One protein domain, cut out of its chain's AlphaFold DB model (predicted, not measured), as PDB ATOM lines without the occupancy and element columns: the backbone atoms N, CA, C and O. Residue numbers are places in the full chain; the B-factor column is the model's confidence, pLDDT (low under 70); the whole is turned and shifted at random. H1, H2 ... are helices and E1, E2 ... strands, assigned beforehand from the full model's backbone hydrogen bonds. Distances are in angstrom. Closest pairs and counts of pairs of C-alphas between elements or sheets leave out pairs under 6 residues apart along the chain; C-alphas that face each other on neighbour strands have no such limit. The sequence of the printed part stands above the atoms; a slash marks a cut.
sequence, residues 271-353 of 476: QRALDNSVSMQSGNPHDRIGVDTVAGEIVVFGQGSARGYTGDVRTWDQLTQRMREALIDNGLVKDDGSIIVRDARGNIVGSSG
ATOM      1  N   GLN A 271     -35.147 177.031  31.549       83.31
ATOM      2  CA  GLN A 271     -36.487 176.818  30.980       83.31
ATOM      3  C   GLN A 271     -37.106 178.127  30.482       83.31
ATOM      4  O   GLN A 271     -37.596 178.182  29.369       83.31
ATOM      5  N   ARG A 272     -36.993 179.207  31.254       79.81
ATOM      6  CA  ARG A 272     -37.505 180.528  30.878       79.81
ATOM      7  C   ARG A 272     -36.787 181.091  29.651       79.81
ATOM      8  O   ARG A 272     -37.424 181.663  28.776       79.81
ATOM      9  N   ALA A 273     -35.470 180.906  29.566       86.75
ATOM     10  CA  ALA A 273     -34.719 181.252  28.362       86.75
ATOM     11  C   ALA A 273     -35.116 180.381  27.159       86.75
ATOM     12  O   ALA A 273     -35.090 180.865  26.032       86.75
ATOM     13  N   LEU A 274     -35.489 179.116  27.382       86.62
ATOM     14  CA  LEU A 274     -35.975 178.213  26.340       86.62
ATOM     15  C   LEU A 274     -37.385 178.597  25.872       86.62
ATOM     16  O   LEU A 274     -37.641 178.589  24.670       86.62
ATOM     17  N   ASP A 275     -38.272 178.979  26.785       81.50
ATOM     18  CA  ASP A 275     -39.611 179.483  26.468       81.50
ATOM     19  C   ASP A 275     -39.505 180.797  25.666       81.50
ATOM     20  O   ASP A 275     -40.200 180.982  24.669       81.50
ATOM     21  N   ASN A 276     -38.519 181.637  26.004       83.75
ATOM     22  CA  ASN A 276     -38.158 182.871  25.298       83.75
ATOM     23  C   ASN A 276     -37.056 182.670  24.241       83.75
ATOM     24  O   ASN A 276     -36.136 183.488  24.124       83.75
ATOM     25  N   SER A 277     -37.108 181.567  23.489       90.50
ATOM     26  CA  SER A 277     -36.122 181.266  22.443       90.50
ATOM     27  C   SER A 277     -36.724 181.181  21.050       90.50
ATOM     28  O   SER A 277     -37.910 180.900  20.869       90.50
ATOM     29  N   VAL A 278     -35.867 181.349  20.049       86.12
ATOM     30  CA  VAL A 278     -36.181 181.260  18.623       86.12
ATOM     31  C   VAL A 278     -35.274 180.237  17.948       86.12
ATOM     32  O   VAL A 278     -34.149 180.000  18.394       86.12
ATOM     33  N   SER A 279     -35.767 179.589  16.892       84.62
ATOM     34  CA  SER A 279     -34.962 178.639  16.116       84.62
ATOM     35  C   SER A 279     -33.980 179.390  15.220       84.62
ATOM     36  O   SER A 279     -34.375 180.315  14.516       84.62
ATOM     37  N   MET A 280     -32.717 178.967  15.196       79.56
ATOM     38  CA  MET A 280     -31.692 179.572  14.333       79.56
ATOM     39  C   MET A 280     -31.707 179.014  12.904       79.56
ATOM     40  O   MET A 280     -31.028 179.539  12.022       79.56
ATOM     41  N   GLN A 281     -32.447 177.926  12.665       67.81
ATOM     42  CA  GLN A 281     -32.574 177.308  11.349       67.81
ATOM     43  C   GLN A 281     -34.001 176.804  11.113       67.81
ATOM     44  O   GLN A 281     -34.592 176.122  11.956       67.81
ATOM     45  N   SER A 282     -34.536 177.098   9.926       52.53
ATOM     46  CA  SER A 282     -35.808 176.532   9.475       52.53
ATOM     47  C   SER A 282     -35.685 175.008   9.353       52.53
ATOM     48  O   SER A 282     -34.771 174.497   8.705       52.53
ATOM     49  N   GLY A 283     -36.578 174.278  10.024       52.31
ATOM     50  CA  GLY A 283     -36.645 172.814   9.973       52.31
ATOM     51  C   GLY A 283     -35.755 172.049  10.963       52.31
ATOM     52  O   GLY A 283     -35.829 170.821  10.981       52.31
ATOM     53  N   ASN A 284     -34.958 172.716  11.809       60.34
ATOM     54  CA  ASN A 284     -34.252 172.058  12.915       60.34
ATOM     55  C   ASN A 284     -34.701 172.635  14.268       60.34
ATOM     56  O   ASN A 284     -34.170 173.657  14.694       60.34
ATOM     57  N   PRO A 285     -35.640 171.984  14.979       60.19
ATOM     58  CA  PRO A 285     -36.192 172.524  16.219       60.19
ATOM     59  C   PRO A 285     -35.178 172.550  17.372       60.19
ATOM     60  O   PRO A 285     -35.445 173.174  18.393       60.19
ATOM     61  N   HIS A 286     -34.034 171.870  17.236       65.75
ATOM     62  CA  HIS A 286     -33.089 171.636  18.327       65.75
ATOM     63  C   HIS A 286     -31.958 172.664  18.443       65.75
ATOM     64  O   HIS A 286     -31.188 172.580  19.398       65.75
ATOM     65  N   ASP A 287     -31.854 173.597  17.496       79.94
ATOM     66  CA  ASP A 287     -30.812 174.627  17.448       79.94
ATOM     67  C   ASP A 287     -31.459 175.997  17.693       79.94
ATOM     68  O   ASP A 287     -31.975 176.636  16.772       79.94
ATOM     69  N   ARG A 288     -31.525 176.408  18.965       89.62
ATOM     70  CA  ARG A 288     -32.294 177.587  19.400       89.62
ATOM     71  C   ARG A 288     -31.413 178.587  20.131       89.62
ATOM     72  O   ARG A 288     -30.419 178.218  20.746       89.62
ATOM     73  N   ILE A 289     -31.805 179.851  20.116       92.81
ATOM     74  CA  ILE A 289     -31.189 180.900  20.927       92.81
ATOM     75  C   ILE A 289     -32.285 181.700  21.622       92.81
ATOM     76  O   ILE A 289     -33.301 182.010  21.008       92.81
ATOM     77  N   GLY A 290     -32.122 181.983  22.910       91.75
ATOM     78  CA  GLY A 290     -33.132 182.681  23.702       91.75
ATOM     79  C   GLY A 290     -32.543 183.583  24.768       91.75
ATOM     80  O   GLY A 290     -31.327 183.634  24.956       91.75
ATOM     81  N   VAL A 291     -33.420 184.312  25.452       91.06
ATOM     82  CA  VAL A 291     -33.032 185.306  26.458       91.06
ATOM     83  C   VAL A 291     -33.705 185.040  27.797       91.06
ATOM     84  O   VAL A 291     -34.906 184.795  27.881       91.06
ATOM     85  N   ASP A 292     -32.939 185.145  28.877       86.00
ATOM     86  CA  ASP A 292     -33.493 185.292  30.216       86.00
ATOM     87  C   ASP A 292     -33.489 186.773  30.596       86.00
ATOM     88  O   ASP A 292     -32.470 187.329  31.005       86.00
ATOM     89  N   THR A 293     -34.651 187.412  30.492       79.19
ATOM     90  CA  THR A 293     -34.811 188.840  30.797       79.19
ATOM     91  C   THR A 293     -34.654 189.182  32.287       79.19
ATOM     92  O   THR A 293     -34.441 190.348  32.604       79.19
ATOM     93  N   VAL A 294     -34.723 188.208  33.212       74.62
ATOM     94  CA  VAL A 294     -34.505 188.439  34.658       74.62
ATOM     95  C   VAL A 294     -33.028 188.325  35.008       74.62
ATOM     96  O   VAL A 294     -32.512 189.173  35.735       74.62
ATOM     97  N   ALA A 295     -32.342 187.305  34.486       74.44
ATOM     98  CA  ALA A 295     -30.908 187.137  34.716       74.44
ATOM     99  C   ALA A 295     -30.042 188.019  33.798       74.44
ATOM    100  O   ALA A 295     -28.867 188.235  34.087       74.44
ATOM    101  N   GLY A 296     -30.611 188.546  32.709       82.31
ATOM    102  CA  GLY A 296     -29.874 189.294  31.691       82.31
ATOM    103  C   GLY A 296     -28.961 188.399  30.843       82.31
ATOM    104  O   GLY A 296     -27.887 188.836  30.427       82.31
ATOM    105  N   GLU A 297     -29.350 187.139  30.630       89.50
ATOM    106  CA  GLU A 297     -28.529 186.120  29.964       89.50
ATOM    107  C   GLU A 297     -29.017 185.847  28.538       89.50
ATOM    108  O   GLU A 297     -30.218 185.764  28.287       89.50
ATOM    109  N   ILE A 298     -28.076 185.646  27.610       89.81
ATOM    110  CA  ILE A 298     -28.351 185.062  26.292       89.81
ATOM    111  C   ILE A 298     -27.941 183.597  26.348       89.81
ATOM    112  O   ILE A 298     -26.817 183.288  26.742       89.81
ATOM    113  N   VAL A 299     -28.837 182.699  25.954       91.81
ATOM    114  CA  VAL A 299     -28.642 181.253  26.074       91.81
ATOM    115  C   VAL A 299     -28.747 180.609  24.702       91.81
ATOM    116  O   VAL A 299     -29.765 180.736  24.021       91.81
ATOM    117  N   VAL A 300     -27.696 179.901  24.300       91.25
ATOM    118  CA  VAL A 300     -27.691 179.080  23.085       91.25
ATOM    119  C   VAL A 300     -28.025 177.651  23.477       91.25
ATOM    120  O   VAL A 300     -27.348 177.060  24.315       91.25
ATOM    121  N   PHE A 301     -29.066 177.096  22.874       88.50
ATOM    122  CA  PHE A 301     -29.560 175.757  23.141       88.50
ATOM    123  C   PHE A 301     -29.177 174.794  22.023       88.50
ATOM    124  O   PHE A 301     -29.488 175.028  20.857       88.50
ATOM    125  N   GLY A 302     -28.569 173.675  22.412       80.94
ATOM    126  CA  GLY A 302     -28.313 172.532  21.543       80.94
ATOM    127  C   GLY A 302     -29.064 171.272  21.979       80.94
ATOM    128  O   GLY A 302     -29.667 171.201  23.058       80.94
ATOM    129  N   GLN A 303     -28.988 170.231  21.148       69.81
ATOM    130  CA  GLN A 303     -29.607 168.935  21.420       69.81
ATOM    131  C   GLN A 303     -28.919 168.222  22.600       69.81
ATOM    132  O   GLN A 303     -27.751 167.841  22.524       69.81
ATOM    133  N   GLY A 304     -29.654 168.005  23.692       60.59
ATOM    134  CA  GLY A 304     -29.189 167.245  24.849       60.59
ATOM    135  C   GLY A 304     -29.276 165.729  24.655       60.59
ATOM    136  O   GLY A 304     -30.059 165.209  23.860       60.59
ATOM    137  N   SER A 305     -28.490 164.990  25.441       48.34
ATOM    138  CA  SER A 305     -28.346 163.524  25.358       48.34
ATOM    139  C   SER A 305     -29.599 162.718  25.753       48.34
ATOM    140  O   SER A 305     -29.643 161.508  25.527       48.34
ATOM    141  N   ALA A 306     -30.636 163.365  26.299       48.19
ATOM    142  CA  ALA A 306     -31.866 162.727  26.772       48.19
ATOM    143  C   ALA A 306     -33.123 163.567  26.459       48.19
ATOM    144  O   ALA A 306     -33.760 164.086  27.367       48.19
ATOM    145  N   ARG A 307     -33.486 163.704  25.171       52.69
ATOM    146  CA  ARG A 307     -34.741 164.346  24.693       52.69
ATOM    147  C   ARG A 307     -35.042 165.749  25.274       52.69
ATOM    148  O   ARG A 307     -36.200 166.147  25.324       52.69
ATOM    149  N   GLY A 308     -34.018 166.495  25.680       67.06
ATOM    150  CA  GLY A 308     -34.129 167.856  26.216       67.06
ATOM    151  C   GLY A 308     -33.097 168.789  25.590       67.06
ATOM    152  O   GLY A 308     -32.215 168.335  24.859       67.06
ATOM    153  N   TYR A 309     -33.206 170.083  25.871       75.56
ATOM    154  CA  TYR A 309     -32.236 171.087  25.432       75.56
ATOM    155  C   TYR A 309     -31.127 171.240  26.470       75.56
ATOM    156  O   TYR A 309     -31.381 171.168  27.671       75.56
ATOM    157  N   THR A 310     -29.900 171.461  26.005       80.69
ATOM    158  CA  THR A 310     -28.788 171.892  26.864       80.69
ATOM    159  C   THR A 310     -28.467 173.325  26.477       80.69
ATOM    160  O   THR A 310     -28.217 173.575  25.300       80.69
ATOM    161  N   GLY A 311     -28.572 174.253  27.425       85.56
ATOM    162  CA  GLY A 311     -28.342 175.677  27.192       85.56
ATOM    163  C   GLY A 311     -26.980 176.106  27.717       85.56
ATOM    164  O   GLY A 311     -26.635 175.739  28.835       85.56
ATOM    165  N   ASP A 312     -26.256 176.907  26.943       87.81
ATOM    166  CA  ASP A 312     -25.007 177.554  27.344       87.81
ATOM    167  C   ASP A 312     -25.185 179.074  27.314       87.81
ATOM    168  O   ASP A 312     -25.611 179.630  26.296       87.81
ATOM    169  N   VAL A 313     -24.817 179.768  28.395       88.94
ATOM    170  CA  VAL A 313     -24.837 181.238  28.415       88.94
ATOM    171  C   VAL A 313     -23.708 181.798  27.544       88.94
ATOM    172  O   VAL A 313     -22.549 181.379  27.649       88.94
ATOM    173  N   ARG A 314     -24.035 182.782  26.708       86.75
ATOM    174  CA  ARG A 314     -23.115 183.485  25.805       86.75
ATOM    175  C   ARG A 314     -23.171 184.989  26.033       86.75
ATOM    176  O   ARG A 314     -24.222 185.536  26.352       86.75
ATOM    177  N   THR A 315     -22.046 185.666  25.831       85.56
ATOM    178  CA  THR A 315     -22.023 187.127  25.676       85.56
ATOM    179  C   THR A 315     -22.344 187.522  24.237       85.56
ATOM    180  O   THR A 315     -22.182 186.717  23.323       85.56
ATOM    181  N   TRP A 316     -22.760 188.772  24.017       87.44
ATOM    182  CA  TRP A 316     -23.077 189.292  22.678       87.44
ATOM    183  C   TRP A 316     -21.937 189.101  21.660       87.44
ATOM    184  O   TRP A 316     -22.164 188.686  20.522       87.44
ATOM    185  N   ASP A 317     -20.696 189.316  22.102       84.25
ATOM    186  CA  ASP A 317     -19.495 189.154  21.274       84.25
ATOM    187  C   ASP A 317     -19.169 187.685  20.950       84.25
ATOM    188  O   ASP A 317     -18.450 187.417  19.992       84.25
ATOM    189  N   GLN A 318     -19.686 186.735  21.739       84.75
ATOM    190  CA  GLN A 318     -19.530 185.292  21.511       84.75
ATOM    191  C   GLN A 318     -20.583 184.727  20.552       84.75
ATOM    192  O   GLN A 318     -20.554 183.542  20.229       84.75
ATOM    193  N   LEU A 319     -21.552 185.538  20.128       86.56
ATOM    194  CA  LEU A 319     -22.561 185.094  19.181       86.56
ATOM    195  C   LEU A 319     -22.004 185.123  17.758       86.56
ATOM    196  O   LEU A 319     -21.236 186.011  17.379       86.56
ATOM    197  N   THR A 320     -22.438 184.180  16.929       87.62
ATOM    198  CA  THR A 320     -22.238 184.292  15.482       87.62
ATOM    199  C   THR A 320     -23.148 185.386  14.915       87.62
ATOM    200  O   THR A 320     -24.101 185.824  15.564       87.62
ATOM    201  N   GLN A 321     -22.881 185.847  13.690       84.62
ATOM    202  CA  GLN A 321     -23.753 186.828  13.032       84.62
ATOM    203  C   GLN A 321     -25.197 186.315  12.923       84.62
ATOM    204  O   GLN A 321     -26.119 187.016  13.326       84.62
ATOM    205  N   ARG A 322     -25.364 185.046  12.531       86.56
ATOM    206  CA  ARG A 322     -26.663 184.361  12.460       86.56
ATOM    207  C   ARG A 322     -27.426 184.393  13.788       86.56
ATOM    208  O   ARG A 322     -28.632 184.600  13.811       86.56
ATOM    209  N   MET A 323     -26.729 184.165  14.903       89.56
ATOM    210  CA  MET A 323     -27.318 184.206  16.246       89.56
ATOM    211  C   MET A 323     -27.802 185.609  16.621       89.56
ATOM    212  O   MET A 323     -28.875 185.751  17.202       89.56
ATOM    213  N   ARG A 324     -27.014 186.639  16.288       90.31
ATOM    214  CA  ARG A 324     -27.388 188.038  16.535       90.31
ATOM    215  C   ARG A 324     -28.609 188.440  15.720       90.31
ATOM    216  O   ARG A 324     -29.545 188.983  16.292       90.31
ATOM    217  N   GLU A 325     -28.609 188.128  14.427       87.81
ATOM    218  CA  GLU A 325     -29.732 188.393  13.520       87.81
ATOM    219  C   GLU A 325     -31.009 187.722  14.032       87.81
ATOM    220  O   GLU A 325     -32.006 188.401  14.237       87.81
ATOM    221  N   ALA A 326     -30.950 186.440  14.412       87.56
ATOM    222  CA  ALA A 326     -32.109 185.737  14.965       87.56
ATOM    223  C   ALA A 326     -32.709 186.427  16.208       87.56
ATOM    224  O   ALA A 326     -33.930 186.485  16.348       87.56
ATOM    225  N   LEU A 327     -31.881 186.962  17.111       88.88
ATOM    226  CA  LEU A 327     -32.360 187.671  18.303       88.88
ATOM    227  C   LEU A 327     -32.911 189.073  17.991       88.88
ATOM    228  O   LEU A 327     -33.888 189.487  18.620       88.88
ATOM    229  N   ILE A 328     -32.281 189.796  17.058       86.12
ATOM    230  CA  ILE A 328     -32.692 191.145  16.637       86.12
ATOM    231  C   ILE A 328     -34.007 191.072  15.861       86.12
ATOM    232  O   ILE A 328     -34.961 191.762  16.214       86.12
ATOM    233  N   ASP A 329     -34.085 190.191  14.864       82.75
ATOM    234  CA  ASP A 329     -35.240 190.049  13.972       82.75
ATOM    235  C   ASP A 329     -36.503 189.615  14.731       82.75
ATOM    236  O   ASP A 329     -37.617 189.937  14.334       82.75
ATOM    237  N   ASN A 330     -36.335 188.922  15.861       84.38
ATOM    238  CA  ASN A 330     -37.435 188.513  16.737       84.38
ATOM    239  C   ASN A 330     -37.674 189.478  17.915       84.38
ATOM    240  O   ASN A 330     -38.436 189.160  18.827       84.38
ATOM    241  N   GLY A 331     -37.018 190.643  17.936       85.75
ATOM    242  CA  GLY A 331     -37.266 191.696  18.925       85.75
ATOM    243  C   GLY A 331     -36.962 191.299  20.374       85.75
ATOM    244  O   GLY A 331     -37.591 191.827  21.301       85.75
ATOM    245  N   LEU A 332     -36.028 190.361  20.575       84.88
ATOM    246  CA  LEU A 332     -35.572 189.905  21.896       84.88
ATOM    247  C   LEU A 332     -34.428 190.774  22.434       84.88
ATOM    248  O   LEU A 332     -34.276 190.949  23.647       84.88
ATOM    249  N   VAL A 333     -33.629 191.341  21.530       87.00
ATOM    250  CA  VAL A 333     -32.498 192.223  21.836       87.00
ATOM    251  C   VAL A 333     -32.447 193.392  20.852       87.00
ATOM    252  O   VAL A 333     -33.027 193.331  19.770       87.00
ATOM    253  N   LYS A 334     -31.739 194.459  21.224       84.94
ATOM    254  CA  LYS A 334     -31.378 195.569  20.329       84.94
ATOM    255  C   LYS A 334     -30.145 195.227  19.485       84.94
ATOM    256  O   LYS A 334     -29.448 194.249  19.751       84.94
ATOM    257  N   ASP A 335     -29.844 196.075  18.507       83.75
ATOM    258  CA  ASP A 335     -28.646 195.995  17.657       83.75
ATOM    259  C   ASP A 335     -27.322 196.035  18.448       83.75
ATOM    260  O   ASP A 335     -26.325 195.441  18.033       83.75
ATOM    261  N   ASP A 336     -27.325 196.675  19.619       79.06
ATOM    262  CA  ASP A 336     -26.204 196.714  20.562       79.06
ATOM    263  C   ASP A 336     -26.114 195.499  21.511       79.06
ATOM    264  O   ASP A 336     -25.207 195.434  22.343       79.06
ATOM    265  N   GLY A 337     -27.033 194.532  21.398       78.00
ATOM    266  CA  GLY A 337     -27.090 193.334  22.238       78.00
ATOM    267  C   GLY A 337     -27.805 193.512  23.579       78.00
ATOM    268  O   GLY A 337     -27.835 192.581  24.388       78.00
ATOM    269  N   SER A 338     -28.396 194.682  23.843       81.94
ATOM    270  CA  SER A 338     -29.205 194.904  25.042       81.94
ATOM    271  C   SER A 338     -30.504 194.104  24.976       81.94
ATOM    272  O   SER A 338     -31.293 194.275  24.046       81.94
ATOM    273  N   ILE A 339     -30.769 193.282  25.993       85.44
ATOM    274  CA  ILE A 339     -32.012 192.508  26.085       85.44
ATOM    275  C   ILE A 339     -33.187 193.457  26.324       85.44
ATOM    276  O   ILE A 339     -33.141 194.317  27.212       85.44
ATOM    277  N   ILE A 340     -34.240 193.297  25.526       81.62
ATOM    278  CA  ILE A 340     -35.472 194.079  25.627       81.62
ATOM    279  C   ILE A 340     -36.312 193.499  26.769       81.62
ATOM    280  O   ILE A 340     -36.631 192.311  26.780       81.62
ATOM    281  N   VAL A 341     -36.657 194.333  27.755       76.62
ATOM    282  CA  VAL A 341     -37.475 193.934  28.909       76.62
ATOM    283  C   VAL A 341     -38.888 194.450  28.708       76.62
ATOM    284  O   VAL A 341     -39.090 195.642  28.459       76.62
ATOM    285  N   ARG A 342     -39.854 193.541  28.840       69.88
ATOM    286  CA  ARG A 342     -41.277 193.829  28.696       69.88
ATOM    287  C   ARG A 342     -41.993 193.678  30.041       69.88
ATOM    288  O   ARG A 342     -41.554 192.874  30.863       69.88
ATOM    289  N   ASP A 343     -43.006 194.501  30.307       58.88
ATOM    290  CA  ASP A 343     -43.915 194.259  31.437       58.88
ATOM    291  C   ASP A 343     -44.892 193.127  31.105       58.88
ATOM    292  O   ASP A 343     -44.977 192.706  29.957       58.88
ATOM    293  N   ALA A 344     -45.696 192.720  32.094       42.25
ATOM    294  CA  ALA A 344     -46.783 191.748  31.937       42.25
ATOM    295  C   ALA A 344     -47.873 192.177  30.929       42.25
ATOM    296  O   ALA A 344     -48.892 191.508  30.789       42.25
ATOM    297  N   ARG A 345     -47.721 193.345  30.293       38.91
ATOM    298  CA  ARG A 345     -48.577 193.869  29.231       38.91
ATOM    299  C   ARG A 345     -47.840 193.900  27.884       38.91
ATOM    300  O   ARG A 345     -48.387 194.411  26.922       38.91
ATOM    301  N   GLY A 346     -46.621 193.364  27.793       46.78
ATOM    302  CA  GLY A 346     -45.776 193.340  26.595       46.78
ATOM    303  C   GLY A 346     -45.119 194.672  26.218       46.78
ATOM    304  O   GLY A 346     -44.377 194.722  25.227       46.78
ATOM    305  N   ASN A 347     -45.332 195.732  27.001       52.47
ATOM    306  CA  ASN A 347     -44.749 197.047  26.751       52.47
ATOM    307  C   ASN A 347     -43.259 196.996  27.027       52.47
ATOM    308  O   ASN A 347     -42.846 196.454  28.050       52.47
ATOM    309  N   ILE A 348     -42.447 197.626  26.178       63.06
ATOM    310  CA  ILE A 348     -41.025 197.796  26.475       63.06
ATOM    311  C   ILE A 348     -40.899 198.732  27.679       63.06
ATOM    312  O   ILE A 348     -41.007 199.950  27.563       63.06
ATOM    313  N   VAL A 349     -40.644 198.154  28.847       62.94
ATOM    314  CA  VAL A 349     -40.419 198.899  30.095       62.94
ATOM    315  C   VAL A 349     -38.945 199.180  30.343       62.94
ATOM    316  O   VAL A 349     -38.586 199.938  31.243       62.94
ATOM    317  N   GLY A 350     -38.070 198.611  29.515       71.12
ATOM    318  CA  GLY A 350     -36.667 198.976  29.490       71.12
ATOM    319  C   GLY A 350     -35.828 198.074  28.602       71.12
ATOM    320  O   GLY A 350     -36.313 197.220  27.865       71.12
ATOM    321  N   SER A 351     -34.520 198.265  28.700       72.25
ATOM    322  CA  SER A 351     -33.532 197.332  28.172       72.25
ATOM    323  C   SER A 351     -32.470 197.103  29.238       72.25
ATOM    324  O   SER A 351     -31.955 198.075  29.801       72.25
ATOM    325  N   SER A 352     -32.155 195.847  29.555       66.38
ATOM    326  CA  SER A 352     -31.110 195.551  30.538       66.38
ATOM    327  C   SER A 352     -29.739 195.759  29.893       66.38
ATOM    328  O   SER A 352     -29.434 195.135  28.878       66.38
ATOM    329  N   GLY A 353     -28.922 196.648  30.462       46.75
ATOM    330  CA  GLY A 353     -27.604 196.975  29.916       46.75
ATOM    331  C   GLY A 353     -26.559 195.887  30.176       46.75
ATOM    332  O   GLY A 353     -26.363 195.507  31.328       46.75
TER     333      GLY A 353
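This is residues 271 to 353 of the 476 residues of an uncharacterized protein of Dictyobacter aurantiacus (UniProt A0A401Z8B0). A strongly twisted sheet of four antiparallel strands, E1 to E4, has the short helix H1 over one face and H2 over the other, while a small separate hairpin, E5 and E6, makes one end of the long axis. The loop between E3 and E4 makes the other end. The printed part has 83 residues, in the order H1 E1 E2 E3 E4 H2 E5 E6; the class is mixed, helices and strands. It is compact, with a radius of gyration of the C-alphas of 12.4 A and spans of 37 by 26 by 21 A.

In the large sheet, look for E1 at residues 277 to 279, E2 at 288 to 292, E3 at 297 to 303, 19.2 A long, and E4 at 309 to 314, 15.4 A long. Find C-alpha 271 at (-36.487, 176.818, 30.980), where H1 begins; it ends at 275. H2 covers 321 to 329, 12.0 A. E5 is 339 to 342; E6 runs from 348 to C-alpha 352 at (-31.110, 195.551, 30.538).

The sheet runs E1 E2 E3 E4, a meander, each strand the antiparallel neighbour of the one before. Look for N 278 and O 289 at 2.8 A, N 290 and O 299 at 2.9 A, and N 300 and O 312 at 2.9 A. H1 is only just over E2, with 3 of its 5 C-alphas there; the closest are Ala 273 and Asp 292, 4.6 A. On the opposite face H2 lies over E1 and E2, the C-alphas of Ile 289 and Met 323 being 6.9 A apart. In both helices every O i to N i+4 pair is within hydrogen-bond range. In the E5 and E6 hairpin, N 341 and O 350 are 2.9 A apart; E6 is apart from E1 to E4.

The farthest C-alphas, Ser 305 and Val 349, are 37.7 A apart. The printed part has no cut, and no link is long. Low pLDDT marks residues 281 to 286, 303 to 308, 342 to 349 and 352 to 353.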